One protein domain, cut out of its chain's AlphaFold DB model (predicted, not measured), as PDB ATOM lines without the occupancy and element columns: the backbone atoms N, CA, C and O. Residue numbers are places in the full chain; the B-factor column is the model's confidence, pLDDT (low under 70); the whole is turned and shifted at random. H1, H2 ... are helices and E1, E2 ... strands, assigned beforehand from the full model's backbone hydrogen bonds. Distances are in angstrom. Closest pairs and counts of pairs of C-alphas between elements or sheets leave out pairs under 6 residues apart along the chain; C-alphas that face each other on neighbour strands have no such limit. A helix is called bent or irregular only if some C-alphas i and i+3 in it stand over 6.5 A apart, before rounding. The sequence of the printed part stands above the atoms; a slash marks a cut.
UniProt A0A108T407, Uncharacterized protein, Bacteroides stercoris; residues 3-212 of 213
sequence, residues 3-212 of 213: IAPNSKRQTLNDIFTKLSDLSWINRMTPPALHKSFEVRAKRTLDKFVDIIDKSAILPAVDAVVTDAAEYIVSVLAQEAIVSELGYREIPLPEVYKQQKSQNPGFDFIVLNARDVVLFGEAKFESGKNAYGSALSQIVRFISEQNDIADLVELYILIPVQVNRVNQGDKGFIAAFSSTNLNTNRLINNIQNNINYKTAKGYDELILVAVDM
ATOM      1  N   ILE A   3      21.353-142.558  14.409       91.25
ATOM      2  CA  ILE A   3      20.960-141.684  15.513       91.25
ATOM      3  C   ILE A   3      22.170-140.844  15.908       91.25
ATOM      4  O   ILE A   3      23.276-141.370  16.016       91.25
ATOM      5  N   ALA A   4      21.948-139.560  16.161       86.38
ATOM      6  CA  ALA A   4      22.944-138.676  16.749       86.38
ATOM      7  C   ALA A   4      22.468-138.275  18.156       86.38
ATOM      8  O   ALA A   4      21.467-137.563  18.262       86.38
ATOM      9  N   PRO A   5      23.124-138.744  19.232       78.44
ATOM     10  CA  PRO A   5      22.813-138.297  20.578       78.44
ATOM     11  C   PRO A   5      23.130-136.814  20.769       78.44
ATOM     12  O   PRO A   5      23.955-136.225  20.067       78.44
ATOM     13  N   ASN A   6      22.507-136.239  21.794       71.00
ATOM     14  CA  ASN A   6      22.936-134.970  22.373       71.00
ATOM     15  C   ASN A   6      24.314-135.138  23.056       71.00
ATOM     16  O   ASN A   6      25.049-136.101  22.827       71.00
ATOM     17  N   SER A   7      24.707-134.200  23.922       75.12
ATOM     18  CA  SER A   7      25.959-134.350  24.674       75.12
ATOM     19  C   SER A   7      25.983-135.661  25.487       75.12
ATOM     20  O   SER A   7      25.007-135.985  26.165       75.12
ATOM     21  N   LYS A   8      27.117-136.384  25.482       70.81
ATOM     22  CA  LYS A   8      27.279-137.696  26.157       70.81
ATOM     23  C   LYS A   8      26.813-137.680  27.619       70.81
ATOM     24  O   LYS A   8      26.143-138.601  28.072       70.81
ATOM     25  N   ARG A   9      27.130-136.606  28.351       70.44
ATOM     26  CA  ARG A   9      26.750-136.449  29.763       70.44
ATOM     27  C   ARG A   9      25.245-136.276  29.955       70.44
ATOM     28  O   ARG A   9      24.689-136.845  30.886       70.44
ATOM     29  N   GLN A  10      24.597-135.487  29.100       76.00
ATOM     30  CA  GLN A  10      23.146-135.327  29.156       76.00
ATOM     31  C   GLN A  10      22.461-136.658  28.856       76.00
ATOM     32  O   GLN A  10      21.618-137.088  29.630       76.00
ATOM     33  N   THR A  11      22.932-137.367  27.829       80.38
ATOM     34  CA  THR A  11      22.433-138.696  27.480       80.38
ATOM     35  C   THR A  11      22.565-139.694  28.631       80.38
ATOM     36  O   THR A  11      21.614-140.413  28.908       80.38
ATOM     37  N   LEU A  12      23.684-139.718  29.362       80.31
ATOM     38  CA  LEU A  12      23.827-140.590  30.537       80.31
ATOM     39  C   LEU A  12      22.832-140.259  31.660       80.31
ATOM     40  O   LEU A  12      22.276-141.170  32.271       80.31
ATOM     41  N   ASN A  13      22.571-138.977  31.922       81.12
ATOM     42  CA  ASN A  13      21.576-138.568  32.919       81.12
ATOM     43  C   ASN A  13      20.142-138.919  32.491       81.12
ATOM     44  O   ASN A  13      19.335-139.344  33.323       81.12
ATOM     45  N   ASP A  14      19.835-138.755  31.204       83.88
ATOM     46  CA  ASP A  14      18.543-139.126  30.624       83.88
ATOM     47  C   ASP A  14      18.330-140.645  30.750       83.88
ATOM     48  O   ASP A  14      17.290-141.094  31.239       83.88
ATOM     49  N   ILE A  15      19.367-141.435  30.440       83.38
ATOM     50  CA  ILE A  15      19.377-142.889  30.638       83.38
ATOM     51  C   ILE A  15      19.157-143.245  32.107       83.38
ATOM     52  O   ILE A  15      18.319-144.092  32.405       83.38
ATOM     53  N   PHE A  16      19.863-142.603  33.041       85.38
ATOM     54  CA  PHE A  16      19.692-142.889  34.466       85.38
ATOM     55  C   PHE A  16      18.262-142.621  34.937       85.38
ATOM     56  O   PHE A  16      17.683-143.425  35.670       85.38
ATOM     57  N   THR A  17      17.671-141.514  34.486       86.50
ATOM     58  CA  THR A  17      16.283-141.162  34.804       86.50
ATOM     59  C   THR A  17      15.326-142.224  34.271       86.50
ATOM     60  O   THR A  17      14.423-142.653  34.986       86.50
ATOM     61  N   LYS A  18      15.564-142.712  33.051       83.62
ATOM     62  CA  LYS A  18      14.772-143.783  32.448       83.62
ATOM     63  C   LYS A  18      14.922-145.119  33.172       83.62
ATOM     64  O   LYS A  18      13.921-145.754  33.483       83.62
ATOM     65  N   LEU A  19      16.147-145.537  33.488       83.56
ATOM     66  CA  LEU A  19      16.392-146.773  34.242       83.56
ATOM     67  C   LEU A  19      15.791-146.712  35.651       83.56
ATOM     68  O   LEU A  19      15.437-147.747  36.217       83.56
ATOM     69  N   SER A  20      15.662-145.506  36.210       87.75
ATOM     70  CA  SER A  20      15.028-145.265  37.507       87.75
ATOM     71  C   SER A  20      13.498-145.370  37.464       87.75
ATOM     72  O   SER A  20      12.872-145.472  38.522       87.75
ATOM     73  N   ASP A  21      12.873-145.384  36.279       90.31
ATOM     74  CA  ASP A  21      11.447-145.680  36.147       90.31
ATOM     75  C   ASP A  21      11.194-147.186  36.316       90.31
ATOM     76  O   ASP A  21      11.285-147.990  35.388       90.31
ATOM     77  N   LEU A  22      10.824-147.572  37.537       91.75
ATOM     78  CA  LEU A  22      10.502-148.955  37.896       91.75
ATOM     79  C   LEU A  22       9.016-149.302  37.725       91.75
ATOM     80  O   LEU A  22       8.570-150.367  38.156       91.75
ATOM     81  N   SER A  23       8.224-148.437  37.083       92.06
ATOM     82  CA  SER A  23       6.785-148.660  36.893       92.06
ATOM     83  C   SER A  23       6.467-149.926  36.084       92.06
ATOM     84  O   SER A  23       5.382-150.499  36.224       92.06
ATOM     85  N   TRP A  24       7.418-150.408  35.275       92.94
ATOM     86  CA  TRP A  24       7.309-151.668  34.540       92.94
ATOM     87  C   TRP A  24       7.179-152.888  35.459       92.94
ATOM     88  O   TRP A  24       6.519-153.847  35.066       92.94
ATOM     89  N   ILE A  25       7.723-152.856  36.684       94.81
ATOM     90  CA  ILE A  25       7.642-153.977  37.637       94.81
ATOM     91  C   ILE A  25       6.174-154.318  37.895       94.81
ATOM     92  O   ILE A  25       5.758-155.467  37.749       94.81
ATOM     93  N   ASN A  26       5.360-153.300  38.172       93.75
ATOM     94  CA  ASN A  26       3.934-153.474  38.431       93.75
ATOM     95  C   ASN A  26       3.158-153.940  37.193       93.75
ATOM     96  O   ASN A  26       2.176-154.665  37.328       93.75
ATOM     97  N   ARG A  27       3.583-153.523  35.992       92.94
ATOM     98  CA  ARG A  27       2.897-153.847  34.731       92.94
ATOM     99  C   ARG A  27       3.251-155.223  34.174       92.94
ATOM    100  O   ARG A  27       2.420-155.823  33.502       92.94
ATOM    101  N   MET A  28       4.481-155.683  34.390       93.12
ATOM    102  CA  MET A  28       5.061-156.821  33.666       93.12
ATOM    103  C   MET A  28       5.438-157.998  34.562       93.12
ATOM    104  O   MET A  28       5.836-159.033  34.041       93.12
ATOM    105  N   THR A  29       5.350-157.864  35.888       93.50
ATOM    106  CA  THR A  29       5.774-158.930  36.808       93.50
ATOM    107  C   THR A  29       4.675-159.309  37.805       93.50
ATOM    108  O   THR A  29       3.867-158.457  38.195       93.50
ATOM    109  N   PRO A  30       4.632-160.577  38.260       93.19
ATOM    110  CA  PRO A  30       3.699-161.004  39.298       93.19
ATOM    111  C   PRO A  30       3.904-160.232  40.614       93.19
ATOM    112  O   PRO A  30       5.055-160.075  41.030       93.19
ATOM    113  N   PRO A  31       2.828-159.861  41.345       95.81
ATOM    114  CA  PRO A  31       2.928-159.147  42.626       95.81
ATOM    115  C   PRO A  31       3.869-159.794  43.646       95.81
ATOM    116  O   PRO A  31       4.617-159.110  44.339       95.81
ATOM    117  N   ALA A  32       3.901-161.129  43.687       95.62
ATOM    118  CA  ALA A  32       4.779-161.887  44.575       95.62
ATOM    119  C   ALA A  32       6.284-161.654  44.318       95.62
ATOM    120  O   ALA A  32       7.098-161.928  45.197       95.62
ATOM    121  N   LEU A  33       6.663-161.157  43.136       94.19
ATOM    122  CA  LEU A  33       8.051-160.917  42.739       94.19
ATOM    123  C   LEU A  33       8.439-159.435  42.725       94.19
ATOM    124  O   LEU A  33       9.624-159.143  42.558       94.19
ATOM    125  N   HIS A  34       7.499-158.504  42.941       94.88
ATOM    126  CA  HIS A  34       7.754-157.055  42.868       94.88
ATOM    127  C   HIS A  34       8.972-156.651  43.694       94.88
ATOM    128  O   HIS A  34       9.915-156.056  43.174       94.88
ATOM    129  N   LYS A  35       9.027-157.102  44.955       94.62
ATOM    130  CA  LYS A  35      10.150-156.783  45.838       94.62
ATOM    131  C   LYS A  35      11.485-157.345  45.346       94.62
ATOM    132  O   LYS A  35      12.527-156.720  45.532       94.62
ATOM    133  N   SER A  36      11.473-158.521  44.721       92.44
ATOM    134  CA  SER A  36      12.681-159.123  44.155       92.44
ATOM    135  C   SER A  36      13.212-158.315  42.973       92.44
ATOM    136  O   SER A  36      14.420-158.096  42.900       92.44
ATOM    137  N   PHE A  37      12.333-157.839  42.089       92.69
ATOM    138  CA  PHE A  37      12.725-156.981  40.970       92.69
ATOM    139  C   PHE A  37      13.198-155.604  41.441       92.69
ATOM    140  O   PHE A  37      14.238-155.153  40.976       92.69
ATOM    141  N   GLU A  38      12.535-154.985  42.424       93.38
ATOM    142  CA  GLU A  38      12.981-153.708  43.007       93.38
ATOM    143  C   GLU A  38      14.416-153.794  43.545       93.38
ATOM    144  O   GLU A  38      15.239-152.912  43.308       93.38
ATOM    145  N   VAL A  39      14.739-154.875  44.268       91.81
ATOM    146  CA  VAL A  39      16.085-155.084  44.821       91.81
ATOM    147  C   VAL A  39      17.121-155.289  43.715       91.81
ATOM    148  O   VAL A  39      18.244-154.802  43.851       91.81
ATOM    149  N   ARG A  40      16.778-156.002  42.634       90.00
ATOM    150  CA  ARG A  40      17.683-156.185  41.485       90.00
ATOM    151  C   ARG A  40      17.916-154.865  40.757       90.00
ATOM    152  O   ARG A  40      19.069-154.474  40.613       90.00
ATOM    153  N   ALA A  41      16.845-154.149  40.426       90.25
ATOM    154  CA  ALA A  41      16.924-152.873  39.733       90.25
ATOM    155  C   ALA A  41      17.746-151.851  40.526       90.25
ATOM    156  O   ALA A  41      18.629-151.212  39.964       90.25
ATOM    157  N   LYS A  42      17.551-151.770  41.852       89.50
ATOM    158  CA  LYS A  42      18.342-150.878  42.710       89.50
ATOM    159  C   LYS A  42      19.850-151.146  42.621       89.50
ATOM    160  O   LYS A  42      20.619-150.202  42.519       89.50
ATOM    161  N   ARG A  43      20.280-152.414  42.614       87.81
ATOM    162  CA  ARG A  43      21.711-152.761  42.492       87.81
ATOM    163  C   ARG A  43      22.303-152.289  41.168       87.81
ATOM    164  O   ARG A  43      23.454-151.870  41.139       87.81
ATOM    165  N   THR A  44      21.535-152.384  40.090       84.06
ATOM    166  CA  THR A  44      21.953-151.922  38.764       84.06
ATOM    167  C   THR A  44      22.011-150.399  38.706       84.06
ATOM    168  O   THR A  44      22.987-149.852  38.207       84.06
ATOM    169  N   LEU A  45      21.038-149.704  39.301       86.69
ATOM    170  CA  LEU A  45      21.063-148.243  39.424       86.69
ATOM    171  C   LEU A  45      22.280-147.752  40.213       86.69
ATOM    172  O   LEU A  45      22.954-146.831  39.763       86.69
ATOM    173  N   ASP A  46      22.613-148.403  41.332       87.31
ATOM    174  CA  ASP A  46      23.798-148.064  42.130       87.31
ATOM    175  C   ASP A  46      25.095-148.234  41.307       87.31
ATOM    176  O   ASP A  46      25.992-147.391  41.376       87.31
ATOM    177  N   LYS A  47      25.190-149.285  40.477       83.31
ATOM    178  CA  LYS A  47      26.311-149.468  39.534       83.31
ATOM    179  C   LYS A  47      26.341-148.396  38.450       83.31
ATOM    180  O   LYS A  47      27.411-147.919  38.098       83.31
ATOM    181  N   PHE A  48      25.184-148.009  37.921       82.56
ATOM    182  CA  PHE A  48      25.108-147.006  36.866       82.56
ATOM    183  C   PHE A  48      25.546-145.621  37.360       82.56
ATOM    184  O   PHE A  48      26.223-144.901  36.633       82.56
ATOM    185  N   VAL A  49      25.237-145.269  38.614       84.94
ATOM    186  CA  VAL A  49      25.765-144.051  39.256       84.94
ATOM    187  C   VAL A  49      27.296-144.075  39.294       84.94
ATOM    188  O   VAL A  49      27.930-143.105  38.886       84.94
ATOM    189  N   ASP A  50      27.897-145.201  39.689       84.19
ATOM    190  CA  ASP A  50      29.356-145.367  39.697       84.19
ATOM    191  C   ASP A  50      29.968-145.226  38.288       84.19
ATOM    192  O   ASP A  50      31.009-144.586  38.125       84.19
ATOM    193  N   ILE A  51      29.296-145.747  37.253       81.62
ATOM    194  CA  ILE A  51      29.693-145.572  35.846       81.62
ATOM    195  C   ILE A  51      29.634-144.095  35.431       81.62
ATOM    196  O   ILE A  51      30.582-143.592  34.823       81.62
ATOM    197  N   ILE A  52      28.557-143.375  35.763       80.50
ATOM    198  CA  ILE A  52      28.422-141.941  35.462       80.50
ATOM    199  C   ILE A  52      29.558-141.149  36.114       80.50
ATOM    200  O   ILE A  52      30.237-140.378  35.432       80.50
ATOM    201  N   ASP A  53      29.799-141.368  37.405       84.19
ATOM    202  CA  ASP A  53      30.793-140.614  38.170       84.19
ATOM    203  C   ASP A  53      32.216-140.862  37.651       84.19
ATOM    204  O   ASP A  53      32.995-139.924  37.462       84.19
ATOM    205  N   LYS A  54      32.549-142.120  37.347       83.12
ATOM    206  CA  LYS A  54      33.867-142.507  36.826       83.12
ATOM    207  C   LYS A  54      34.077-142.098  35.373       83.12
ATOM    208  O   LYS A  54      35.164-141.639  35.018       83.12
ATOM    209  N   SER A  55      33.058-142.217  34.524       78.94
ATOM    210  CA  SER A  55      33.175-141.871  33.100       78.94
ATOM    211  C   SER A  55      33.461-140.385  32.857       78.94
ATOM    212  O   SER A  55      34.020-140.027  31.822       78.94
ATOM    213  N   ALA A  56      33.145-139.516  33.824       74.75
ATOM    214  CA  ALA A  56      33.447-138.089  33.761       74.75
ATOM    215  C   ALA A  56      34.946-137.754  33.901       74.75
ATOM    216  O   ALA A  56      35.350-136.646  33.543       74.75
ATOM    217  N   ILE A  57      35.756-138.673  34.440       77.94
ATOM    218  CA  ILE A  57      37.168-138.429  34.789       77.94
ATOM    219  C   ILE A  57      38.149-139.426  34.155       77.94
ATOM    220  O   ILE A  57      39.349-139.154  34.124       77.94
ATOM    221  N   LEU A  58      37.665-140.568  33.660       75.50
ATOM    222  CA  LEU A  58      38.495-141.624  33.077       75.50
ATOM    223  C   LEU A  58      38.711-141.436  31.563       75.50
ATOM    224  O   LEU A  58      37.871-140.857  30.872       75.50
ATOM    225  N   PRO A  59      39.841-141.925  31.014       72.00
ATOM    226  CA  PRO A  59      40.094-141.874  29.579       72.00
ATOM    227  C   PRO A  59      39.144-142.801  28.806       72.00
ATOM    228  O   PRO A  59      38.741-143.848  29.296       72.00
ATOM    229  N   ALA A  60      38.864-142.475  27.541       67.25
ATOM    230  CA  ALA A  60      37.897-143.203  26.706       67.25
ATOM    231  C   ALA A  60      38.238-144.677  26.397       67.25
ATOM    232  O   ALA A  60      37.411-145.386  25.835       67.25
ATOM    233  N   VAL A  61      39.458-145.119  26.708       69.94
ATOM    234  CA  VAL A  61      39.905-146.517  26.563       69.94
ATOM    235  C   VAL A  61      39.721-147.334  27.842       69.94
ATOM    236  O   VAL A  61      40.014-148.526  27.850       69.94
ATOM    237  N   ASP A  62      39.287-146.696  28.928       84.50
ATOM    238  CA  ASP A  62      38.983-147.376  30.178       84.50
ATOM    239  C   ASP A  62      37.740-148.263  30.013       84.50
ATOM    240  O   ASP A  62      36.789-147.907  29.305       84.50
ATOM    241  N   ALA A  63      37.744-149.422  30.669       79.81
ATOM    242  CA  ALA A  63      36.635-150.367  30.620       79.81
ATOM    243  C   ALA A  63      35.326-149.723  31.102       79.81
ATOM    244  O   ALA A  63      34.301-149.892  30.459       79.81
ATOM    245  N   VAL A  64      35.375-148.883  32.143       79.50
ATOM    246  CA  VAL A  64      34.180-148.207  32.672       79.50
ATOM    247  C   VAL A  64      33.583-147.244  31.648       79.50
ATOM    248  O   VAL A  64      32.365-147.110  31.552       79.50
ATOM    249  N   VAL A  65      34.426-146.575  30.856       80.81
ATOM    250  CA  VAL A  65      33.956-145.677  29.792       80.81
ATOM    251  C   VAL A  65      33.407-146.466  28.606       80.81
ATOM    252  O   VAL A  65      32.443-146.027  27.981       80.81
ATOM    253  N   THR A  66      33.985-147.632  28.313       84.69
ATOM    254  CA  THR A  66      33.469-148.551  27.288       84.69
ATOM    255  C   THR A  66      32.083-149.051  27.681       84.69
ATOM    256  O   THR A  66      31.150-148.869  26.904       84.69
ATOM    257  N   ASP A  67      31.923-149.550  28.908       83.69
ATOM    258  CA  ASP A  67      30.638-150.000  29.446       83.69
ATOM    259  C   ASP A  67      29.608-148.859  29.391       83.69
ATOM    260  O   ASP A  67      28.526-149.023  28.827       83.69
ATOM    261  N   ALA A  68      29.967-147.658  29.874       84.06
ATOM    262  CA  ALA A  68      29.114-146.466  29.795       84.06
ATOM    263  C   ALA A  68      28.635-146.180  28.365       84.06
ATOM    264  O   ALA A  68      27.469-145.857  28.134       84.06
ATOM    265  N   ALA A  69      29.543-146.278  27.396       87.88
ATOM    266  CA  ALA A  69      29.236-146.019  26.002       87.88
ATOM    267  C   ALA A  69      28.360-147.118  25.384       87.88
ATOM    268  O   ALA A  69      27.483-146.795  24.583       87.88
ATOM    269  N   GLU A  70      28.534-148.381  25.772       90.25
ATOM    270  CA  GLU A  70      27.648-149.473  25.356       90.25
ATOM    271  C   GLU A  70      26.235-149.297  25.922       90.25
ATOM    272  O   GLU A  70      25.277-149.448  25.166       90.25
ATOM    273  N   TYR A  71      26.070-148.832  27.168       87.81
ATOM    274  CA  TYR A  71      24.743-148.452  27.680       87.81
ATOM    275  C   TYR A  71      24.083-147.353  26.862       87.81
ATOM    276  O   TYR A  71      22.890-147.437  26.565       87.81
ATOM    277  N   ILE A  72      24.850-146.322  26.495       89.62
ATOM    278  CA  ILE A  72      24.346-145.248  25.638       89.62
ATOM    279  C   ILE A  72      23.851-145.824  24.312       89.62
ATOM    280  O   ILE A  72      22.740-145.510  23.884       89.62
ATOM    281  N   VAL A  73      24.641-146.695  23.681       93.50
ATOM    282  CA  VAL A  73      24.261-147.344  22.422       93.50
ATOM    283  C   VAL A  73      22.994-148.192  22.597       93.50
ATOM    284  O   VAL A  73      22.079-148.057  21.786       93.50
ATOM    285  N   SER A  74      22.898-149.001  23.656       93.69
ATOM    286  CA  SER A  74      21.734-149.850  23.957       93.69
ATOM    287  C   SER A  74      20.449-149.049  24.125       93.69
ATOM    288  O   SER A  74      19.449-149.325  23.459       93.69
ATOM    289  N   VAL A  75      20.462-148.039  25.000       91.81
ATOM    290  CA  VAL A  75      19.244-147.299  25.353       91.81
ATOM    291  C   VAL A  75      18.767-146.445  24.191       91.81
ATOM    292  O   VAL A  75      17.586-146.492  23.856       91.81
ATOM    293  N   LEU A  76      19.672-145.731  23.518       93.19
ATOM    294  CA  LEU A  76      19.294-144.917  22.364       93.19
ATOM    295  C   LEU A  76      18.778-145.769  21.207       93.19
ATOM    296  O   LEU A  76      17.830-145.377  20.529       93.19
ATOM    297  N   ALA A  77      19.381-146.940  20.976       95.94
ATOM    298  CA  ALA A  77      18.904-147.842  19.940       95.94
ATOM    299  C   ALA A  77      17.508-148.380  20.255       95.94
ATOM    300  O   ALA A  77      16.643-148.384  19.377       95.94
ATOM    301  N   GLN A  78      17.269-148.789  21.502       95.69
ATOM    302  CA  GLN A  78      15.953-149.227  21.945       95.69
ATOM    303  C   GLN A  78      14.910-148.108  21.802       95.69
ATOM    304  O   GLN A  78      13.829-148.348  21.270       95.69
ATOM    305  N   GLU A  79      15.241-146.881  22.209       93.31
ATOM    306  CA  GLU A  79      14.355-145.715  22.099       93.31
ATOM    307  C   GLU A  79      13.995-145.369  20.665       93.31
ATOM    308  O   GLU A  79      12.820-145.154  20.364       93.31
ATOM    309  N   ALA A  80      14.979-145.332  19.769       95.12
ATOM    310  CA  ALA A  80      14.720-145.071  18.360       95.12
ATOM    311  C   ALA A  80      13.831-146.155  17.749       95.12
ATOM    312  O   ALA A  80      12.885-145.843  17.040       95.12
ATOM    313  N   ILE A  81      14.058-147.428  18.079       97.31
ATOM    314  CA  ILE A  81      13.204-148.519  17.598       97.31
ATOM    315  C   ILE A  81      11.768-148.372  18.116       97.31
ATOM    316  O   ILE A  81      10.817-148.488  17.345       97.31
ATOM    317  N   VAL A  82      11.593-148.093  19.407       96.00
ATOM    318  CA  VAL A  82      10.267-147.925  20.019       96.00
ATOM    319  C   VAL A  82       9.536-146.718  19.427       96.00
ATOM    320  O   VAL A  82       8.366-146.827  19.065       96.00
ATOM    321  N   SER A  83      10.219-145.582  19.292       94.38
ATOM    322  CA  SER A  83       9.618-144.326  18.830       94.38
ATOM    323  C   SER A  83       9.394-144.274  17.316       94.38
ATOM    324  O   SER A  83       8.336-143.823  16.884       94.38
ATOM    325  N   GLU A  84      10.344-144.750  16.506       95.88
ATOM    326  CA  GLU A  84      10.257-144.690  15.040       95.88
ATOM    327  C   GLU A  84       9.447-145.848  14.449       95.88
ATOM    328  O   GLU A  84       8.771-145.660  13.437       95.88
ATOM    329  N   LEU A  85       9.507-147.043  15.051       96.75
ATOM    330  CA  LEU A  85       8.835-148.241  14.523       96.75
ATOM    331  C   LEU A  85       7.576-148.629  15.311       96.75
ATOM    332  O   LEU A  85       6.850-149.532  14.895       96.75
ATOM    333  N   GLY A  86       7.297-147.966  16.438       96.44
ATOM    334  CA  GLY A  86       6.147-148.278  17.291       96.44
ATOM    335  C   GLY A  86       6.266-149.633  17.994       96.44
ATOM    336  O   GLY A  86       5.255-150.280  18.273       96.44
ATOM    337  N   TYR A  87       7.493-150.106  18.224       97.62
ATOM    338  CA  TYR A  87       7.755-151.405  18.849       97.62
ATOM    339  C   TYR A  87       7.597-151.321  20.367       97.62
ATOM    340  O   TYR A  87       7.689-150.249  20.962       97.62
ATOM    341  N   ARG A  88       7.338-152.458  21.019       96.19
ATOM    342  CA  ARG A  88       7.152-152.501  22.472       96.19
ATOM    343  C   ARG A  88       8.494-152.665  23.169       96.19
ATOM    344  O   ARG A  88       9.226-153.622  22.918       96.19
ATOM    345  N   GLU A  89       8.771-151.754  24.088       93.25
ATOM    346  CA  GLU A  89       9.931-151.811  24.965       93.25
ATOM    347  C   GLU A  89       9.814-152.957  25.981       93.25
ATOM    348  O   GLU A  89       8.758-153.160  26.587       93.25
ATOM    349  N   ILE A  90      10.914-153.680  26.187       94.19
ATOM    350  CA  ILE A  90      11.136-154.545  27.348       94.19
ATOM    351  C   ILE A  90      12.229-153.876  28.192       94.19
ATOM    352  O   ILE A  90      13.189-153.373  27.606       94.19
ATOM    353  N   PRO A  91      12.129-153.853  29.537       91.56
ATOM    354  CA  PRO A  91      13.189-153.311  30.386       91.56
ATOM    355  C   PRO A  91      14.559-153.895  30.019       91.56
ATOM    356  O   PRO A  91      14.640-155.012  29.498       91.56
ATOM    357  N   LEU A  92      15.646-153.171  30.292       90.31
ATOM    358  CA  LEU A  92      16.975-153.715  30.023       90.31
ATOM    359  C   LEU A  92      17.212-154.985  30.859       90.31
ATOM    360  O   LEU A  92      16.988-154.958  32.070       90.31
ATOM    361  N   PRO A  93      17.707-156.079  30.258       88.94
ATOM    362  CA  PRO A  93      18.176-157.267  30.959       88.94
ATOM    363  C   PRO A  93      18.935-156.978  32.248       88.94
ATOM    364  O   PRO A  93      18.672-157.594  33.278       88.94
ATOM    365  N   GLU A  94      19.820-155.990  32.248       84.44
ATOM    366  CA  GLU A  94      20.634-155.715  33.421       84.44
ATOM    367  C   GLU A  94      19.848-155.271  34.668       84.44
ATOM    368  O   GLU A  94      20.307-155.489  35.790       84.44
ATOM    369  N   VAL A  95      18.647-154.693  34.529       85.31
ATOM    370  CA  VAL A  95      17.850-154.291  35.703       85.31
ATOM    371  C   VAL A  95      17.114-155.463  36.357       85.31
ATOM    372  O   VAL A  95      16.606-155.321  37.471       85.31
ATOM    373  N   TYR A  96      17.060-156.635  35.711       84.94
ATOM    374  CA  TYR A  96      16.327-157.787  36.240       84.94
ATOM    375  C   TYR A  96      17.031-159.139  36.187       84.94
ATOM    376  O   TYR A  96      16.647-160.023  36.959       84.94
ATOM    377  N   LYS A  97      18.028-159.344  35.329       81.62
ATOM    378  CA  LYS A  97      18.759-160.610  35.241       81.62
ATOM    379  C   LYS A  97      19.654-160.807  36.462       81.62
ATOM    380  O   LYS A  97      20.206-159.856  37.019       81.62
ATOM    381  N   GLN A  98      19.812-162.051  36.912       70.25
ATOM    382  CA  GLN A  98      20.892-162.357  37.850       70.25
ATOM    383  C   GLN A  98      22.201-162.413  37.071       70.25
ATOM    384  O   GLN A  98      22.351-163.252  36.189       70.25
ATOM    385  N   GLN A  99      23.168-161.554  37.413       61.34
ATOM    386  CA  GLN A  99      24.504-161.640  36.823       61.34
ATOM    387  C   GLN A  99      25.116-163.009  37.152       61.34
ATOM    388  O   GLN A  99      25.549-163.258  38.279       61.34
ATOM    389  N   LYS A 100      25.136-163.910  36.168       55.09
ATOM    390  CA  LYS A 100      25.945-165.124  36.207       55.09
ATOM    391  C   LYS A 100      27.295-164.782  35.596       55.09
ATOM    392  O   LYS A 100      27.370-164.329  34.458       55.09
ATOM    393  N   SER A 101      28.365-165.003  36.355       45.91
ATOM    394  CA  SER A 101      29.708-165.028  35.777       45.91
ATOM    395  C   SER A 101      29.709-166.063  34.646       45.91
ATOM    396  O   SER A 101      29.245-167.179  34.872       45.91
ATOM    397  N   GLN A 102      30.218-165.685  33.468       47.31
ATOM    398  CA  GLN A 102      30.471-166.524  32.278       47.31
ATOM    399  C   GLN A 102      29.431-166.582  31.147       47.31
ATOM    400  O   GLN A 102      29.762-167.184  30.129       47.31
ATOM    401  N   ASN A 103      28.254-165.949  31.223       53.59
ATOM    402  CA  ASN A 103      27.390-165.877  30.032       53.59
ATOM    403  C   ASN A 103      26.710-164.510  29.866       53.59
ATOM    404  O   ASN A 103      25.641-164.299  30.446       53.59
ATOM    405  N   PRO A 104      27.328-163.556  29.141       69.62
ATOM    406  CA  PRO A 104      26.639-162.325  28.794       69.62
ATOM    407  C   PRO A 104      25.487-162.692  27.855       69.62
ATOM    408  O   PRO A 104      25.706-163.292  26.806       69.62
ATOM    409  N   GLY A 105      24.259-162.406  28.278       80.19
ATOM    410  CA  GLY A 105      23.108-162.421  27.380       80.19
ATOM    411  C   GLY A 105      23.089-161.154  26.527       80.19
ATOM    412  O   GLY A 105      24.002-160.337  26.598       80.19
ATOM    413  N   PHE A 106      22.018-160.971  25.764       88.56
ATOM    414  CA  PHE A 106      21.820-159.748  24.982       88.56
ATOM    415  C   PHE A 106      21.644-158.507  25.867       88.56
ATOM    416  O   PHE A 106      21.110-158.602  26.978       88.56
ATOM    417  N   ASP A 107      22.041-157.350  25.339       91.94
ATOM    418  CA  ASP A 107      22.053-156.064  26.046       91.94
ATOM    419  C   ASP A 107      20.662-155.451  26.218       91.94
ATOM    420  O   ASP A 107      20.387-154.790  27.221       91.94
ATOM    421  N   PHE A 108      19.766-155.656  25.251       94.31
ATOM    422  CA  PHE A 108      18.391-155.152  25.298       94.31
ATOM    423  C   PHE A 108      17.444-155.998  24.450       94.31
ATOM    424  O   PHE A 108      17.862-156.810  23.629       94.31
ATOM    425  N   ILE A 109      16.138-155.844  24.678       95.44
ATOM    426  CA  ILE A 109      15.097-156.621  23.997       95.44
ATOM    427  C   ILE A 109      13.936-155.697  23.636       95.44
ATOM    428  O   ILE A 109      13.592-154.781  24.387       95.44
ATOM    429  N   VAL A 110      13.308-155.947  22.491       97.06
ATOM    430  CA  VAL A 110      12.037-155.320  22.100       97.06
ATOM    431  C   VAL A 110      11.103-156.367  21.508       97.06
ATOM    432  O   VAL A 110      11.544-157.427  21.060       97.06
ATOM    433  N   LEU A 111       9.809-156.061  21.475       97.56
ATOM    434  CA  LEU A 111       8.841-156.817  20.688       97.56
ATOM    435  C   LEU A 111       8.431-155.992  19.474       97.56
ATOM    436  O   LEU A 111       8.014-154.841  19.626       97.56
ATOM    437  N   ASN A 112       8.519-156.574  18.282       97.31
ATOM    438  CA  ASN A 112       8.037-155.895  17.081       97.31
ATOM    439  C   ASN A 112       6.500-155.831  17.034       97.31
ATOM    440  O   ASN A 112       5.803-156.377  17.891       97.31
ATOM    441  N   ALA A 113       5.953-155.203  15.992       95.38
ATOM    442  CA  ALA A 113       4.505-155.058  15.806       95.38
ATOM    443  C   ALA A 113       3.723-156.392  15.735       95.38
ATOM    444  O   ALA A 113       2.500-156.393  15.852       95.38
ATOM    445  N   ARG A 114       4.409-157.529  15.544       95.00
ATOM    446  CA  ARG A 114       3.832-158.886  15.517       95.00
ATOM    447  C   ARG A 114       4.053-159.656  16.827       95.00
ATOM    448  O   ARG A 114       3.771-160.854  16.879       95.00
ATOM    449  N   ASP A 115       4.556-158.993  17.870       94.81
ATOM    450  CA  ASP A 115       5.008-159.597  19.128       94.81
ATOM    451  C   ASP A 115       6.134-160.640  18.943       94.81
ATOM    452  O   ASP A 115       6.232-161.595  19.717       94.81
ATOM    453  N   VAL A 116       6.978-160.495  17.916       96.19
ATOM    454  CA  VAL A 116       8.215-161.283  17.777       96.19
ATOM    455  C   VAL A 116       9.300-160.651  18.643       96.19
ATOM    456  O   VAL A 116       9.461-159.428  18.642       96.19
ATOM    457  N   VAL A 117      10.044-161.482  19.378       97.44
ATOM    458  CA  VAL A 117      11.161-161.035  20.220       97.44
ATOM    459  C   VAL A 117      12.350-160.677  19.342       97.44
ATOM    460  O   VAL A 117      12.822-161.513  18.568       97.44
ATOM    461  N   LEU A 118      12.851-159.451  19.489       97.69
ATOM    462  CA  LEU A 118      14.105-159.022  18.889       97.69
ATOM    463  C   LEU A 118      15.172-158.870  19.972       97.69
ATOM    464  O   LEU A 118      15.023-158.057  20.887       97.69
ATOM    465  N   PHE A 119      16.243-159.649  19.850       97.00
ATOM    466  CA  PHE A 119      17.385-159.621  20.758       97.00
ATOM    467  C   PHE A 119      18.422-158.603  20.282       97.00
ATOM    468  O   PHE A 119      18.923-158.698  19.159       97.00
ATOM    469  N   GLY A 120      18.717-157.611  21.117       96.75
ATOM    470  CA  GLY A 120      19.593-156.496  20.794       96.75
ATOM    471  C   GLY A 120      20.973-156.611  21.414       96.75
ATOM    472  O   GLY A 120      21.102-156.791  22.620       96.75
ATOM    473  N   GLU A 121      21.988-156.472  20.569       96.62
ATOM    474  CA  GLU A 121      23.393-156.389  20.955       96.62
ATOM    475  C   GLU A 121      23.922-154.989  20.653       96.62
ATOM    476  O   GLU A 121      23.782-154.501  19.526       96.62
ATOM    477  N   ALA A 122      24.554-154.364  21.638       95.81
ATOM    478  CA  ALA A 122      25.202-153.072  21.547       95.81
ATOM    479  C   ALA A 122      26.721-153.224  21.628       95.81
ATOM    480  O   ALA A 122      27.268-153.921  22.480       95.81
ATOM    481  N   LYS A 123      27.432-152.549  20.723       95.50
ATOM    482  CA  LYS A 123      28.897-152.490  20.768       95.50
ATOM    483  C   LYS A 123      29.408-151.072  20.628       95.50
ATOM    484  O   LYS A 123      28.958-150.320  19.758       95.50
ATOM    485  N   PHE A 124      30.403-150.736  21.439       93.25
ATOM    486  CA  PHE A 124      31.147-149.490  21.328       93.25
ATOM    487  C   PHE A 124      32.613-149.766  20.996       93.25
ATOM    488  O   PHE A 124      33.295-150.534  21.666       93.25
ATOM    489  N   GLU A 125      33.120-149.084  19.972       91.94
ATOM    490  CA  GLU A 125      34.546-149.028  19.666       91.94
ATOM    491  C   GLU A 125      34.990-147.576  19.500       91.94
ATOM    492  O   GLU A 125      34.527-146.855  18.610       91.94
ATOM    493  N   SER A 126      35.938-147.150  20.337       88.19
ATOM    494  CA  SER A 126      36.469-145.789  20.293       88.19
ATOM    495  C   SER A 126      37.086-145.470  18.925       88.19
ATOM    496  O   SER A 126      37.992-146.159  18.444       88.19
ATOM    497  N   GLY A 127      36.566-144.422  18.278       86.44
ATOM    498  CA  GLY A 127      37.027-143.943  16.972       86.44
ATOM    499  C   GLY A 127      36.726-144.870  15.788       86.44
ATOM    500  O   GLY A 127      37.261-144.647  14.699       86.44
ATOM    501  N   LYS A 128      35.898-145.910  15.962       90.69
ATOM    502  CA  LYS A 128      35.593-146.904  14.921       90.69
ATOM    503  C   LYS A 128      34.102-147.220  14.850       90.69
ATOM    504  O   LYS A 128      33.326-146.931  15.755       90.69
ATOM    505  N   ASN A 129      33.704-147.802  13.718       93.44
ATOM    506  CA  ASN A 129      32.346-148.306  13.546       93.44
ATOM    507  C   ASN A 129      32.275-149.734  14.092       93.44
ATOM    508  O   ASN A 129      32.949-150.613  13.558       93.44
ATOM    509  N   ALA A 130      31.427-149.970  15.089       96.31
ATOM    510  CA  ALA A 130      31.374-151.240  15.812       96.31
ATOM    511  C   ALA A 130      30.379-152.268  15.226       96.31
ATOM    512  O   ALA A 130      30.128-153.308  15.834       96.31
ATOM    513  N   TYR A 131      29.821-152.027  14.027       97.06
ATOM    514  CA  TYR A 131      28.835-152.935  13.411       97.06
ATOM    515  C   TYR A 131      29.368-154.363  13.240       97.06
ATOM    516  O   TYR A 131      28.612-155.325  13.347       97.06
ATOM    517  N   GLY A 132      30.667-154.511  12.948       97.31
ATOM    518  CA  GLY A 132      31.294-155.816  12.746       97.31
ATOM    519  C   GLY A 132      31.282-156.653  14.022       97.31
ATOM    520  O   GLY A 132      30.959-157.839  13.956       97.31
ATOM    521  N   SER A 133      31.569-156.005  15.150       96.56
ATOM    522  CA  SER A 133      31.586-156.592  16.489       96.56
ATOM    523  C   SER A 133      30.178-156.906  16.990       96.56
ATOM    524  O   SER A 133      29.953-157.992  17.509       96.56
ATOM    525  N   ALA A 134      29.198-156.022  16.760       97.25
ATOM    526  CA  ALA A 134      27.809-156.301  17.142       97.25
ATOM    527  C   ALA A 134      27.251-157.508  16.368       97.25
ATOM    528  O   ALA A 134      26.691-158.437  16.944       97.25
ATOM    529  N   LEU A 135      27.472-157.552  15.049       98.25
ATOM    530  CA  LEU A 135      27.006-158.661  14.215       98.25
ATOM    531  C   LEU A 135      27.720-159.983  14.521       98.25
ATOM    532  O   LEU A 135      27.076-161.032  14.498       98.25
ATOM    533  N   SER A 136      29.034-159.968  14.773       97.44
ATOM    534  CA  SER A 136      29.762-161.193  15.135       97.44
ATOM    535  C   SER A 136      29.272-161.763  16.461       97.44
ATOM    536  O   SER A 136      29.103-162.975  16.577       97.44
ATOM    537  N   GLN A 137      28.990-160.893  17.426       95.81
ATOM    538  CA  GLN A 137      28.497-161.263  18.741       95.81
ATOM    539  C   GLN A 137      27.081-161.850  18.681       95.81
ATOM    540  O   GLN A 137      26.852-162.899  19.275       95.81
ATOM    541  N   ILE A 138      26.177-161.280  17.873       96.38
ATOM    542  CA  ILE A 138      24.851-161.869  17.595       96.38
ATOM    543  C   ILE A 138      24.989-163.298  17.059       96.38
ATOM    544  O   ILE A 138      24.367-164.225  17.575       96.38
ATOM    545  N   VAL A 139      25.827-163.501  16.035       96.31
ATOM    546  CA  VAL A 139      26.045-164.835  15.451       96.31
ATOM    547  C   VAL A 139      26.635-165.798  16.482       96.31
ATOM    548  O   VAL A 139      26.230-166.962  16.527       96.31
ATOM    549  N   ARG A 140      27.545-165.320  17.340       94.88
ATOM    550  CA  ARG A 140      28.103-166.121  18.430       94.88
ATOM    551  C   ARG A 140      27.022-166.538  19.425       94.88
ATOM    552  O   ARG A 140      26.898-167.726  19.694       94.88
ATOM    553  N   PHE A 141      26.199-165.605  19.895       92.81
ATOM    554  CA  PHE A 141      25.114-165.873  20.840       92.81
ATOM    555  C   PHE A 141      24.089-166.868  20.314       92.81
ATOM    556  O   PHE A 141      23.675-167.754  21.055       92.81
ATOM    557  N   ILE A 142      23.751-166.786  19.028       92.06
ATOM    558  CA  ILE A 142      22.932-167.795  18.353       92.06
ATOM    559  C   ILE A 142      23.613-169.170  18.408       92.06
ATOM    560  O   ILE A 142      22.980-170.166  18.751       92.06
ATOM    561  N   SER A 143      24.904-169.247  18.066       92.62
ATOM    562  CA  SER A 143      25.639-170.522  18.048       92.62
ATOM    563  C   SER A 143      25.828-171.134  19.441       92.62
ATOM    564  O   SER A 143      25.838-172.355  19.582       92.62
ATOM    565  N   GLU A 144      25.932-170.286  20.465       92.50
ATOM    566  CA  GLU A 144      26.054-170.657  21.879       92.50
ATOM    567  C   GLU A 144      24.684-170.914  22.533       92.50
ATOM    568  O   GLU A 144      24.630-171.351  23.680       92.50
ATOM    569  N   GLN A 145      23.579-170.704  21.801       90.69
ATOM    570  CA  GLN A 145      22.197-170.807  22.286       90.69
ATOM    571  C   GLN A 145      21.889-169.872  23.473       90.69
ATOM    572  O   GLN A 145      21.055-170.184  24.327       90.69
ATOM    573  N   ASN A 146      22.544-168.710  23.539       88.19
ATOM    574  CA  ASN A 146      22.334-167.734  24.613       88.19
ATOM    575  C   ASN A 146      20.951-167.084  24.541       88.19
ATOM    576  O   ASN A 146      20.339-166.811  25.569       88.19
ATOM    577  N   ASP A 147      20.424-166.917  23.330       86.19
ATOM    578  CA  ASP A 147      19.043-166.511  23.075       86.19
ATOM    579  C   ASP A 147      18.017-167.495  23.662       86.19
ATOM    580  O   ASP A 147      16.956-167.074  24.118       86.19
ATOM    581  N   ILE A 148      18.341-168.794  23.697       90.88
ATOM    582  CA  ILE A 148      17.513-169.831  24.332       90.88
ATOM    583  C   ILE A 148      17.732-169.862  25.849       90.88
ATOM    584  O   ILE A 148      16.770-169.961  26.612       90.88
ATOM    585  N   ALA A 149      18.980-169.745  26.311       88.00
ATOM    586  CA  ALA A 149      19.305-169.730  27.737       88.00
ATOM    587  C   ALA A 149      18.628-168.558  28.478       88.00
ATOM    588  O   ALA A 149      18.151-168.724  29.605       88.00
ATOM    589  N   ASP A 150      18.529-167.402  27.820       86.25
ATOM    590  CA  ASP A 150      17.899-166.188  28.344       86.25
ATOM    591  C   ASP A 150      16.377-166.322  28.556       86.25
ATOM    592  O   ASP A 150      15.790-165.576  29.350       86.25
ATOM    593  N   LEU A 151      15.721-167.295  27.910       89.62
ATOM    594  CA  LEU A 151      14.265-167.465  27.974       89.62
ATOM    595  C   LEU A 151      13.742-167.735  29.385       89.62
ATOM    596  O   LEU A 151      12.612-167.358  29.690       89.62
ATOM    597  N   VAL A 152      14.550-168.340  30.260       88.00
ATOM    598  CA  VAL A 152      14.162-168.620  31.652       88.00
ATOM    599  C   VAL A 152      13.817-167.331  32.399       88.00
ATOM    600  O   VAL A 152      12.832-167.285  33.136       88.00
ATOM    601  N   GLU A 153      14.608-166.279  32.206       86.25
ATOM    602  CA  GLU A 153      14.375-164.995  32.868       86.25
ATOM    603  C   GLU A 153      13.305-164.179  32.132       86.25
ATOM    604  O   GLU A 153      12.471-163.538  32.773       86.25
ATOM    605  N   LEU A 154      13.255-164.276  30.798       90.50
ATOM    606  CA  LEU A 154      12.240-163.599  29.986       90.50
ATOM    607  C   LEU A 154      10.835-164.152  30.177       90.50
ATOM    608  O   LEU A 154       9.872-163.403  30.031       90.50
ATOM    609  N   TYR A 155      10.695-165.423  30.553       92.31
ATOM    610  CA  TYR A 155       9.393-166.044  30.780       92.31
ATOM    611  C   TYR A 155       8.575-165.318  31.854       92.31
ATOM    612  O   TYR A 155       7.349-165.309  31.791       92.31
ATOM    613  N   ILE A 156       9.234-164.656  32.811       91.00
ATOM    614  CA  ILE A 156       8.541-163.868  33.837       91.00
ATOM    615  C   ILE A 156       7.892-162.612  33.236       91.00
ATOM    616  O   ILE A 156       6.834-162.200  33.704       91.00
ATOM    617  N   LEU A 157       8.511-162.018  32.211       92.81
ATOM    618  CA  LEU A 157       8.082-160.757  31.599       92.81
ATOM    619  C   LEU A 157       7.158-160.964  30.390       92.81
ATOM    620  O   LEU A 157       6.212-160.205  30.197       92.81
ATOM    621  N   ILE A 158       7.456-161.963  29.556       93.75
ATOM    622  CA  ILE A 158       6.842-162.175  28.234       93.75
ATOM    623  C   ILE A 158       6.581-163.672  27.948       93.75
ATOM    624  O   ILE A 158       7.055-164.215  26.945       93.75
ATOM    625  N   PRO A 159       5.814-164.380  28.803       92.31
ATOM    626  CA  PRO A 159       5.662-165.839  28.730       92.31
ATOM    627  C   PRO A 159       5.081-166.340  27.400       92.31
ATOM    628  O   PRO A 159       5.439-167.417  26.930       92.31
ATOM    629  N   VAL A 160       4.200-165.558  26.764       92.12
ATOM    630  CA  VAL A 160       3.588-165.923  25.476       92.12
ATOM    631  C   VAL A 160       4.623-165.893  24.349       92.12
ATOM    632  O   VAL A 160       4.667-166.807  23.527       92.12
ATOM    633  N   GLN A 161       5.473-164.866  24.318       95.25
ATOM    634  CA  GLN A 161       6.466-164.661  23.265       95.25
ATOM    635  C   GLN A 161       7.638-165.642  23.378       95.25
ATOM    636  O   GLN A 161       8.153-166.086  22.355       95.25
ATOM    637  N   VAL A 162       8.003-166.065  24.592       93.44
ATOM    638  CA  VAL A 162       9.034-167.099  24.813       93.44
ATOM    639  C   VAL A 162       8.734-168.394  24.044       93.44
ATOM    640  O   VAL A 162       9.641-168.995  23.469       93.44
ATOM    641  N   ASN A 163       7.463-168.801  23.961       90.44
ATOM    642  CA  ASN A 163       7.076-170.000  23.207       90.44
ATOM    643  C   ASN A 163       7.374-169.880  21.706       90.44
ATOM    644  O   ASN A 163       7.728-170.875  21.079       90.44
ATOM    645  N   ARG A 164       7.256-168.672  21.147       91.94
ATOM    646  CA  ARG A 164       7.561-168.386  19.740       91.94
ATOM    647  C   ARG A 164       9.066-168.429  19.480       91.94
ATOM    648  O   ARG A 164       9.499-169.079  18.536       91.94
ATOM    649  N   VAL A 165       9.875-167.875  20.388       93.88
ATOM    650  CA  VAL A 165      11.345-167.938  20.276       93.88
ATOM    651  C   VAL A 165      11.848-169.384  20.212       93.88
ATOM    652  O   VAL A 165      12.707-169.700  19.388       93.88
ATOM    653  N   ASN A 166      11.269-170.283  21.018       87.44
ATOM    654  CA  ASN A 166      11.581-171.719  20.988       87.44
ATOM    655  C   ASN A 166      11.244-172.401  19.649       87.44
ATOM    656  O   ASN A 166      11.804-173.451  19.343       87.44
ATOM    657  N   GLN A 167      10.337-171.826  18.858       89.06
ATOM    658  CA  GLN A 167       9.951-172.318  17.532       89.06
ATOM    659  C   GLN A 167      10.797-171.703  16.406       89.06
ATOM    660  O   GLN A 167      10.666-172.111  15.256       89.06
ATOM    661  N   GLY A 168      11.699-170.775  16.740       90.31
ATOM    662  CA  GLY A 168      12.549-170.063  15.787       90.31
ATOM    663  C   GLY A 168      12.044-168.669  15.413       90.31
ATOM    664  O   GLY A 168      12.792-167.938  14.766       90.31
ATOM    665  N   ASP A 169      10.851-168.281  15.871       94.00
ATOM    666  CA  ASP A 169      10.233-166.978  15.598       94.00
ATOM    667  C   ASP A 169      10.885-165.898  16.473       94.00
ATOM    668  O   ASP A 169      10.454-165.594  17.597       94.00
ATOM    669  N   LYS A 170      12.000-165.366  15.979       96.19
ATOM    670  CA  LYS A 170      12.829-164.360  16.639       96.19
ATOM    671  C   LYS A 170      13.578-163.537  15.606       96.19
ATOM    672  O   LYS A 170      13.842-163.991  14.493       96.19
ATOM    673  N   GLY A 171      13.979-162.342  16.007       97.25
ATOM    674  CA  GLY A 171      14.871-161.495  15.231       97.25
ATOM    675  C   GLY A 171      15.959-160.878  16.096       97.25
ATOM    676  O   GLY A 171      16.088-161.177  17.286       97.25
ATOM    677  N   PHE A 172      16.759-160.016  15.482       97.88
ATOM    678  CA  PHE A 172      17.956-159.465  16.102       97.88
ATOM    679  C   PHE A 172      18.122-157.980  15.808       97.88
ATOM    680  O   PHE A 172      17.660-157.458  14.792       97.88
ATOM    681  N   ILE A 173      18.818-157.292  16.703       98.44
ATOM    682  CA  ILE A 173      19.178-155.888  16.554       98.44
ATOM    683  C   ILE A 173      20.679-155.771  16.767       98.44
ATOM    684  O   ILE A 173      21.191-156.180  17.802       98.44
ATOM    685  N   ALA A 174      21.381-155.191  15.796       98.25
ATOM    686  CA  ALA A 174      22.770-154.792  15.973       98.25
ATOM    687  C   ALA A 174      22.813-153.272  16.163       98.25
ATOM    688  O   ALA A 174      22.650-152.512  15.203       98.25
ATOM    689  N   ALA A 175      23.016-152.845  17.404       97.88
ATOM    690  CA  ALA A 175      23.282-151.466  17.773       97.88
ATOM    691  C   ALA A 175      24.795-151.254  17.889       97.88
ATOM    692  O   ALA A 175      25.521-152.084  18.431       97.88
ATOM    693  N   PHE A 176      25.313-150.165  17.331       97.12
ATOM    694  CA  PHE A 176      26.756-149.957  17.305       97.12
ATOM    695  C   PHE A 176      27.148-148.488  17.291       97.12
ATOM    696  O   PHE A 176      26.489-147.658  16.662       97.12
ATOM    697  N   SER A 177      28.289-148.189  17.914       94.94
ATOM    698  CA  SER A 177      28.948-146.900  17.748       94.94
ATOM    699  C   SER A 177      29.321-146.680  16.286       94.94
ATOM    700  O   SER A 177      29.879-147.552  15.615       94.94
ATOM    701  N   SER A 178      29.002-145.496  15.790       93.81
ATOM    702  CA  SER A 178      29.228-145.056  14.424       93.81
ATOM    703  C   SER A 178      30.102-143.806  14.423       93.81
ATOM    704  O   SER A 178      30.057-142.979  15.336       93.81
ATOM    705  N   THR A 179      30.928-143.691  13.388       90.06
ATOM    706  CA  THR A 179      31.742-142.499  13.128       90.06
ATOM    707  C   THR A 179      31.087-141.648  12.044       90.06
ATOM    708  O   THR A 179      30.065-142.017  11.473       90.06
ATOM    709  N   ASN A 180      31.719-140.548  11.636       87.56
ATOM    710  CA  ASN A 180      31.299-139.738  10.484       87.56
ATOM    711  C   ASN A 180      31.385-140.453   9.107       87.56
ATOM    712  O   ASN A 180      31.360-139.795   8.064       87.56
ATOM    713  N   LEU A 181      31.488-141.788   9.070       90.56
ATOM    714  CA  LEU A 181      31.456-142.569   7.840       90.56
ATOM    715  C   LEU A 181      30.156-142.293   7.078       90.56
ATOM    716  O   LEU A 181      29.065-142.364   7.638       90.56
ATOM    717  N   ASN A 182      30.263-142.007   5.781       93.44
ATOM    718  CA  ASN A 182      29.096-141.794   4.930       93.44
ATOM    719  C   ASN A 182      28.137-143.000   4.976       93.44
ATOM    720  O   ASN A 182      28.570-144.146   4.845       93.44
ATOM    721  N   THR A 183      26.835-142.732   5.100       93.88
ATOM    722  CA  THR A 183      25.796-143.758   5.267       93.88
ATOM    723  C   THR A 183      25.781-144.801   4.146       93.88
ATOM    724  O   THR A 183      25.696-145.989   4.439       93.88
ATOM    725  N   ASN A 184      25.950-144.411   2.878       95.81
ATOM    726  CA  ASN A 184      25.968-145.377   1.769       95.81
ATOM    727  C   ASN A 184      27.183-146.303   1.860       95.81
ATOM    728  O   ASN A 184      27.082-147.505   1.623       95.81
ATOM    729  N   ARG A 185      28.338-145.760   2.260       96.06
ATOM    730  CA  ARG A 185      29.546-146.560   2.479       96.06
ATOM    731  C   ARG A 185      29.389-147.506   3.668       96.06
ATOM    732  O   ARG A 185      29.806-148.655   3.572       96.06
ATOM    733  N   LEU A 186      28.765-147.049   4.754       95.81
ATOM    734  CA  LEU A 186      28.443-147.891   5.906       95.81
ATOM    735  C   LEU A 186      27.521-149.054   5.504       95.81
ATOM    736  O   LEU A 186      27.838-150.203   5.799       95.81
ATOM    737  N   ILE A 187      26.440-148.776   4.769       96.69
ATOM    738  CA  ILE A 187      25.512-149.802   4.269       96.69
ATOM    739  C   ILE A 187      26.251-150.822   3.396       96.69
ATOM    740  O   ILE A 187      26.141-152.022   3.644       96.69
ATOM    741  N   ASN A 188      27.057-150.362   2.435       97.62
ATOM    742  CA  ASN A 188      27.830-151.249   1.563       97.62
ATOM    743  C   ASN A 188      28.790-152.142   2.364       97.62
ATOM    744  O   ASN A 188      28.929-153.332   2.081       97.62
ATOM    745  N   ASN A 189      29.447-151.590   3.384       97.19
ATOM    746  CA  ASN A 189      30.339-152.357   4.245       97.19
ATOM    747  C   ASN A 189      29.579-153.424   5.053       97.19
ATOM    748  O   ASN A 189      30.056-154.554   5.168       97.19
ATOM    749  N   ILE A 190      28.396-153.092   5.578       97.50
ATOM    750  CA  ILE A 190      27.555-154.036   6.325       97.50
ATOM    751  C   ILE A 190      27.038-155.148   5.408       97.50
ATOM    752  O   ILE A 190      27.147-156.320   5.754       97.50
ATOM    753  N   GLN A 191      26.547-154.820   4.212       97.12
ATOM    754  CA  GLN A 191      26.031-155.812   3.261       97.12
ATOM    755  C   GLN A 191      27.090-156.840   2.828       97.12
ATOM    756  O   GLN A 191      26.767-157.995   2.533       97.12
ATOM    757  N   ASN A 192      28.364-156.439   2.831       97.25
ATOM    758  CA  ASN A 192      29.492-157.317   2.533       97.25
ATOM    759  C   ASN A 192      29.961-158.160   3.733       97.25
ATOM    760  O   ASN A 192      30.683-159.137   3.532       97.25
ATOM    761  N   ASN A 193      29.536-157.839   4.957       97.75
ATOM    762  CA  ASN A 193      29.901-158.569   6.168       97.75
ATOM    763  C   ASN A 193      29.248-159.967   6.201       97.75
ATOM    764  O   ASN A 193      28.056-160.124   5.925       97.75
ATOM    765  N   ILE A 194      30.021-161.002   6.547       97.19
ATOM    766  CA  ILE A 194      29.523-162.386   6.592       97.19
ATOM    767  C   ILE A 194      28.480-162.600   7.697       97.19
ATOM    768  O   ILE A 194      27.466-163.249   7.459       97.19
ATOM    769  N   ASN A 195      28.667-161.979   8.860       98.06
ATOM    770  CA  ASN A 195      27.750-162.097   9.990       98.06
ATOM    771  C   ASN A 195      26.414-161.399   9.702       98.06
ATOM    772  O   ASN A 195      25.372-161.909  10.098       98.06
ATOM    773  N   TYR A 196      26.415-160.305   8.928       97.88
ATOM    774  CA  TYR A 196      25.175-159.715   8.403       97.88
ATOM    775  C   TYR A 196      24.397-160.715   7.540       97.88
ATOM    776  O   TYR A 196      23.183-160.853   7.687       97.88
ATOM    777  N   LYS A 197      25.086-161.440   6.648       96.19
ATOM    778  CA  LYS A 197      24.449-162.431   5.769       96.19
ATOM    779  C   LYS A 197      23.830-163.591   6.553       96.19
ATOM    780  O   LYS A 197      22.813-164.107   6.105       96.19
ATOM    781  N   THR A 198      24.409-163.950   7.697       94.50
ATOM    782  CA  THR A 198      23.842-164.931   8.633       94.50
ATOM    783  C   THR A 198      22.648-164.353   9.397       94.50
ATOM    784  O   THR A 198      21.565-164.928   9.374       94.50
ATOM    785  N   ALA A 199      22.814-163.192  10.036       94.69
ATOM    786  CA  ALA A 199      21.800-162.597  10.907       94.69
ATOM    787  C   ALA A 199      20.538-162.132  10.155       94.69
ATOM    788  O   ALA A 199      19.453-162.126  10.724       94.69
ATOM    789  N   LYS A 200      20.637-161.782   8.865       95.06
ATOM    790  CA  LYS A 200      19.469-161.370   8.062       95.06
ATOM    791  C   LYS A 200      18.499-162.512   7.715       95.06
ATOM    792  O   LYS A 200      17.491-162.247   7.073       95.06
ATOM    793  N   GLY A 201      18.842-163.765   8.030       93.31
ATOM    794  CA  GLY A 201      18.002-164.938   7.754       93.31
ATOM    795  C   GLY A 201      16.870-165.161   8.763       93.31
ATOM    796  O   GLY A 201      16.061-166.058   8.556       93.31
ATOM    797  N   TYR A 202      16.832-164.373   9.837       94.69
ATOM    798  CA  TYR A 202      15.805-164.412  10.878       94.69
ATOM    799  C   TYR A 202      14.619-163.497  10.549       94.69
ATOM    800  O   TYR A 202      14.672-162.753   9.570       94.69
ATOM    801  N   ASP A 203      13.564-163.529  11.374       94.44
ATOM    802  CA  ASP A 203      12.306-162.807  11.110       94.44
ATOM    803  C   ASP A 203      12.503-161.318  10.844       94.44
ATOM    804  O   ASP A 203      11.749-160.704  10.083       94.44
ATOM    805  N   GLU A 204      13.489-160.729  11.517       97.00
ATOM    806  CA  GLU A 204      13.834-159.327  11.390       97.00
ATOM    807  C   GLU A 204      15.279-159.089  11.839       97.00
ATOM    808  O   GLU A 204      15.733-159.642  12.842       97.00
ATOM    809  N   LEU A 205      15.998-158.239  11.103       97.81
ATOM    810  CA  LEU A 205      17.295-157.704  11.510       97.81
ATOM    811  C   LEU A 205      17.259-156.180  11.417       97.81
ATOM    812  O   LEU A 205      17.162-155.631  10.316       97.81
ATOM    813  N   ILE A 206      17.405-155.500  12.552       98.12
ATOM    814  CA  ILE A 206      17.527-154.038  12.601       98.12
ATOM    815  C   ILE A 206      18.982-153.657  12.852       98.12
ATOM    816  O   ILE A 206      19.657-154.200  13.723       98.12
ATOM    817  N   LEU A 207      19.464-152.684  12.086       98.12
ATOM    818  CA  LEU A 207      20.786-152.091  12.253       98.12
ATOM    819  C   LEU A 207      20.623-150.658  12.755       98.12
ATOM    820  O   LEU A 207      19.981-149.834  12.086       98.12
ATOM    821  N   VAL A 208      21.220-150.367  13.908       97.75
ATOM    822  CA  VAL A 208      21.160-149.058  14.558       97.75
ATOM    823  C   VAL A 208      22.564-148.494  14.729       97.75
ATOM    824  O   VAL A 208      23.343-148.959  15.554       97.75
ATOM    825  N   ALA A 209      22.886-147.479  13.934       96.94
ATOM    826  CA  ALA A 209      24.127-146.728  14.069       96.94
ATOM    827  C   ALA A 209      23.919-145.570  15.055       96.94
ATOM    828  O   ALA A 209      23.057-144.730  14.813       96.94
ATOM    829  N   VAL A 210      24.703-145.499  16.127       94.75
ATOM    830  CA  VAL A 210      24.682-144.393  17.099       94.75
ATOM    831  C   VAL A 210      25.968-143.592  16.943       94.75
ATOM    832  O   VAL A 210      27.056-144.117  17.173       94.75
ATOM    833  N   ASP A 211      25.878-142.338  16.515       91.81
ATOM    834  CA  ASP A 211      27.051-141.496  16.283       91.81
ATOM    835  C   ASP A 211      27.677-141.061  17.619       91.81
ATOM    836  O   ASP A 211      27.106-140.272  18.360       91.81
ATOM    837  N   MET A 212      28.866-141.579  17.938       82.31
ATOM    838  CA  MET A 212      29.479-141.451  19.277       82.31
ATOM    839  C   MET A 212      30.758-140.594  19.295       82.31
ATOM    840  O   MET A 212      31.611-140.805  20.163       82.31
TER     841      MET A 212
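What this domain is: This is residues 3 to 212 of the 213 residues of an uncharacterized protein of Bacteroides stercoris (UniProt A0A108T407). A curled sheet of four strands wraps round one long helix, H4, while H5 covers the sheet's other face. Beyond H4, away from the sheet, H1 and the longer H3 run in opposite ways, and H2 sits by the start of H3. The 210 printed residues hold ten named helices and four named strands in the order H1 H2 H3 H4 E1 E2 H5 H6 H7 H8 E3 H9 H10 E4; the mixed sheet runs E1 E2 E3 E4. The class is mixed, helices and strands, and the whole is compact, with a radius of gyration of the C-alphas of 16.6 A and spans of 51 by 44 by 33 A.

How they stand to each other: H1, residues 8 to 19, touches H3, residues 31 to 55, with a shallow tilt of 12 degrees, opposite ways; the closest C-alphas are Leu 12 and Ile 52, 6.9 A apart. H2, residues 23 to 28, touches H3, closest at the C-alphas of Ile 25 and His 34, 6.1 A. H4, residues 63 to 85, touches H3 at a steep tilt of 57 degrees, closest at the C-alphas of Ser 55 and Val 65, 5.1 A. E1, residues 108 to 111, and E2, residues 117 to 123, form an antiparallel hairpin, with N 120 and O 108 at 2.8 A. E3, residues 170 to 178, is parallel to E2, with N 173 and O 119 at 2.8 A, and to E4, residues 205 to 211, with N 178 and O 210 at 2.8 A. The strongly twisted sheet curls round H4. H5, residues 131 to 143, is on the opposite face, at a height over the sheet of 8.2 A, giving three layers, helices on both faces of a sheet. H6, residues 146 to 149, H7, residues 151 to 154, and H8, residues 159 to 165, lie between H5 and E3 in a strand-helix-strand unit, two parallel strands joined through helices. H9, residues 183 to 192, and H10, residues 194 to 199, lie between E3 and E4 in another, with a right-handed crossover; H10 touches H5, closest at the C-alphas of Leu 135 and Asn 195, 5.5 A. Every O i to N i+4 pair is within hydrogen-bond range in H1, H4, H5, H9 and H10, against 1 of 2 in H2, 19 of 21 in H3 and 1 of 3 in H8, where 3 of 4 O i to N i+3 pairs are; H6 and H7 are too short for such a pair.

Where its parts are: H1 begins at C-alpha 8 (27.279, -137.696, 26.157). H3 is 36.1 A long and irregular, C-alphas 32 and 35 being 7.5 A apart; H4 is 32.2 A, H5 18.5 A and E3 25.4 A. E4 ends at C-alpha 211 (27.051, -141.496, 16.283).

The domain as a whole: The C-alphas farthest apart, of Ala 32 and Arg 185, are 51.2 A apart. The printed part has no cut. The link H4 to E1, residues 86 to 107, is long. The pLDDT is under 70 at residues 60 to 61 and 99 to 104.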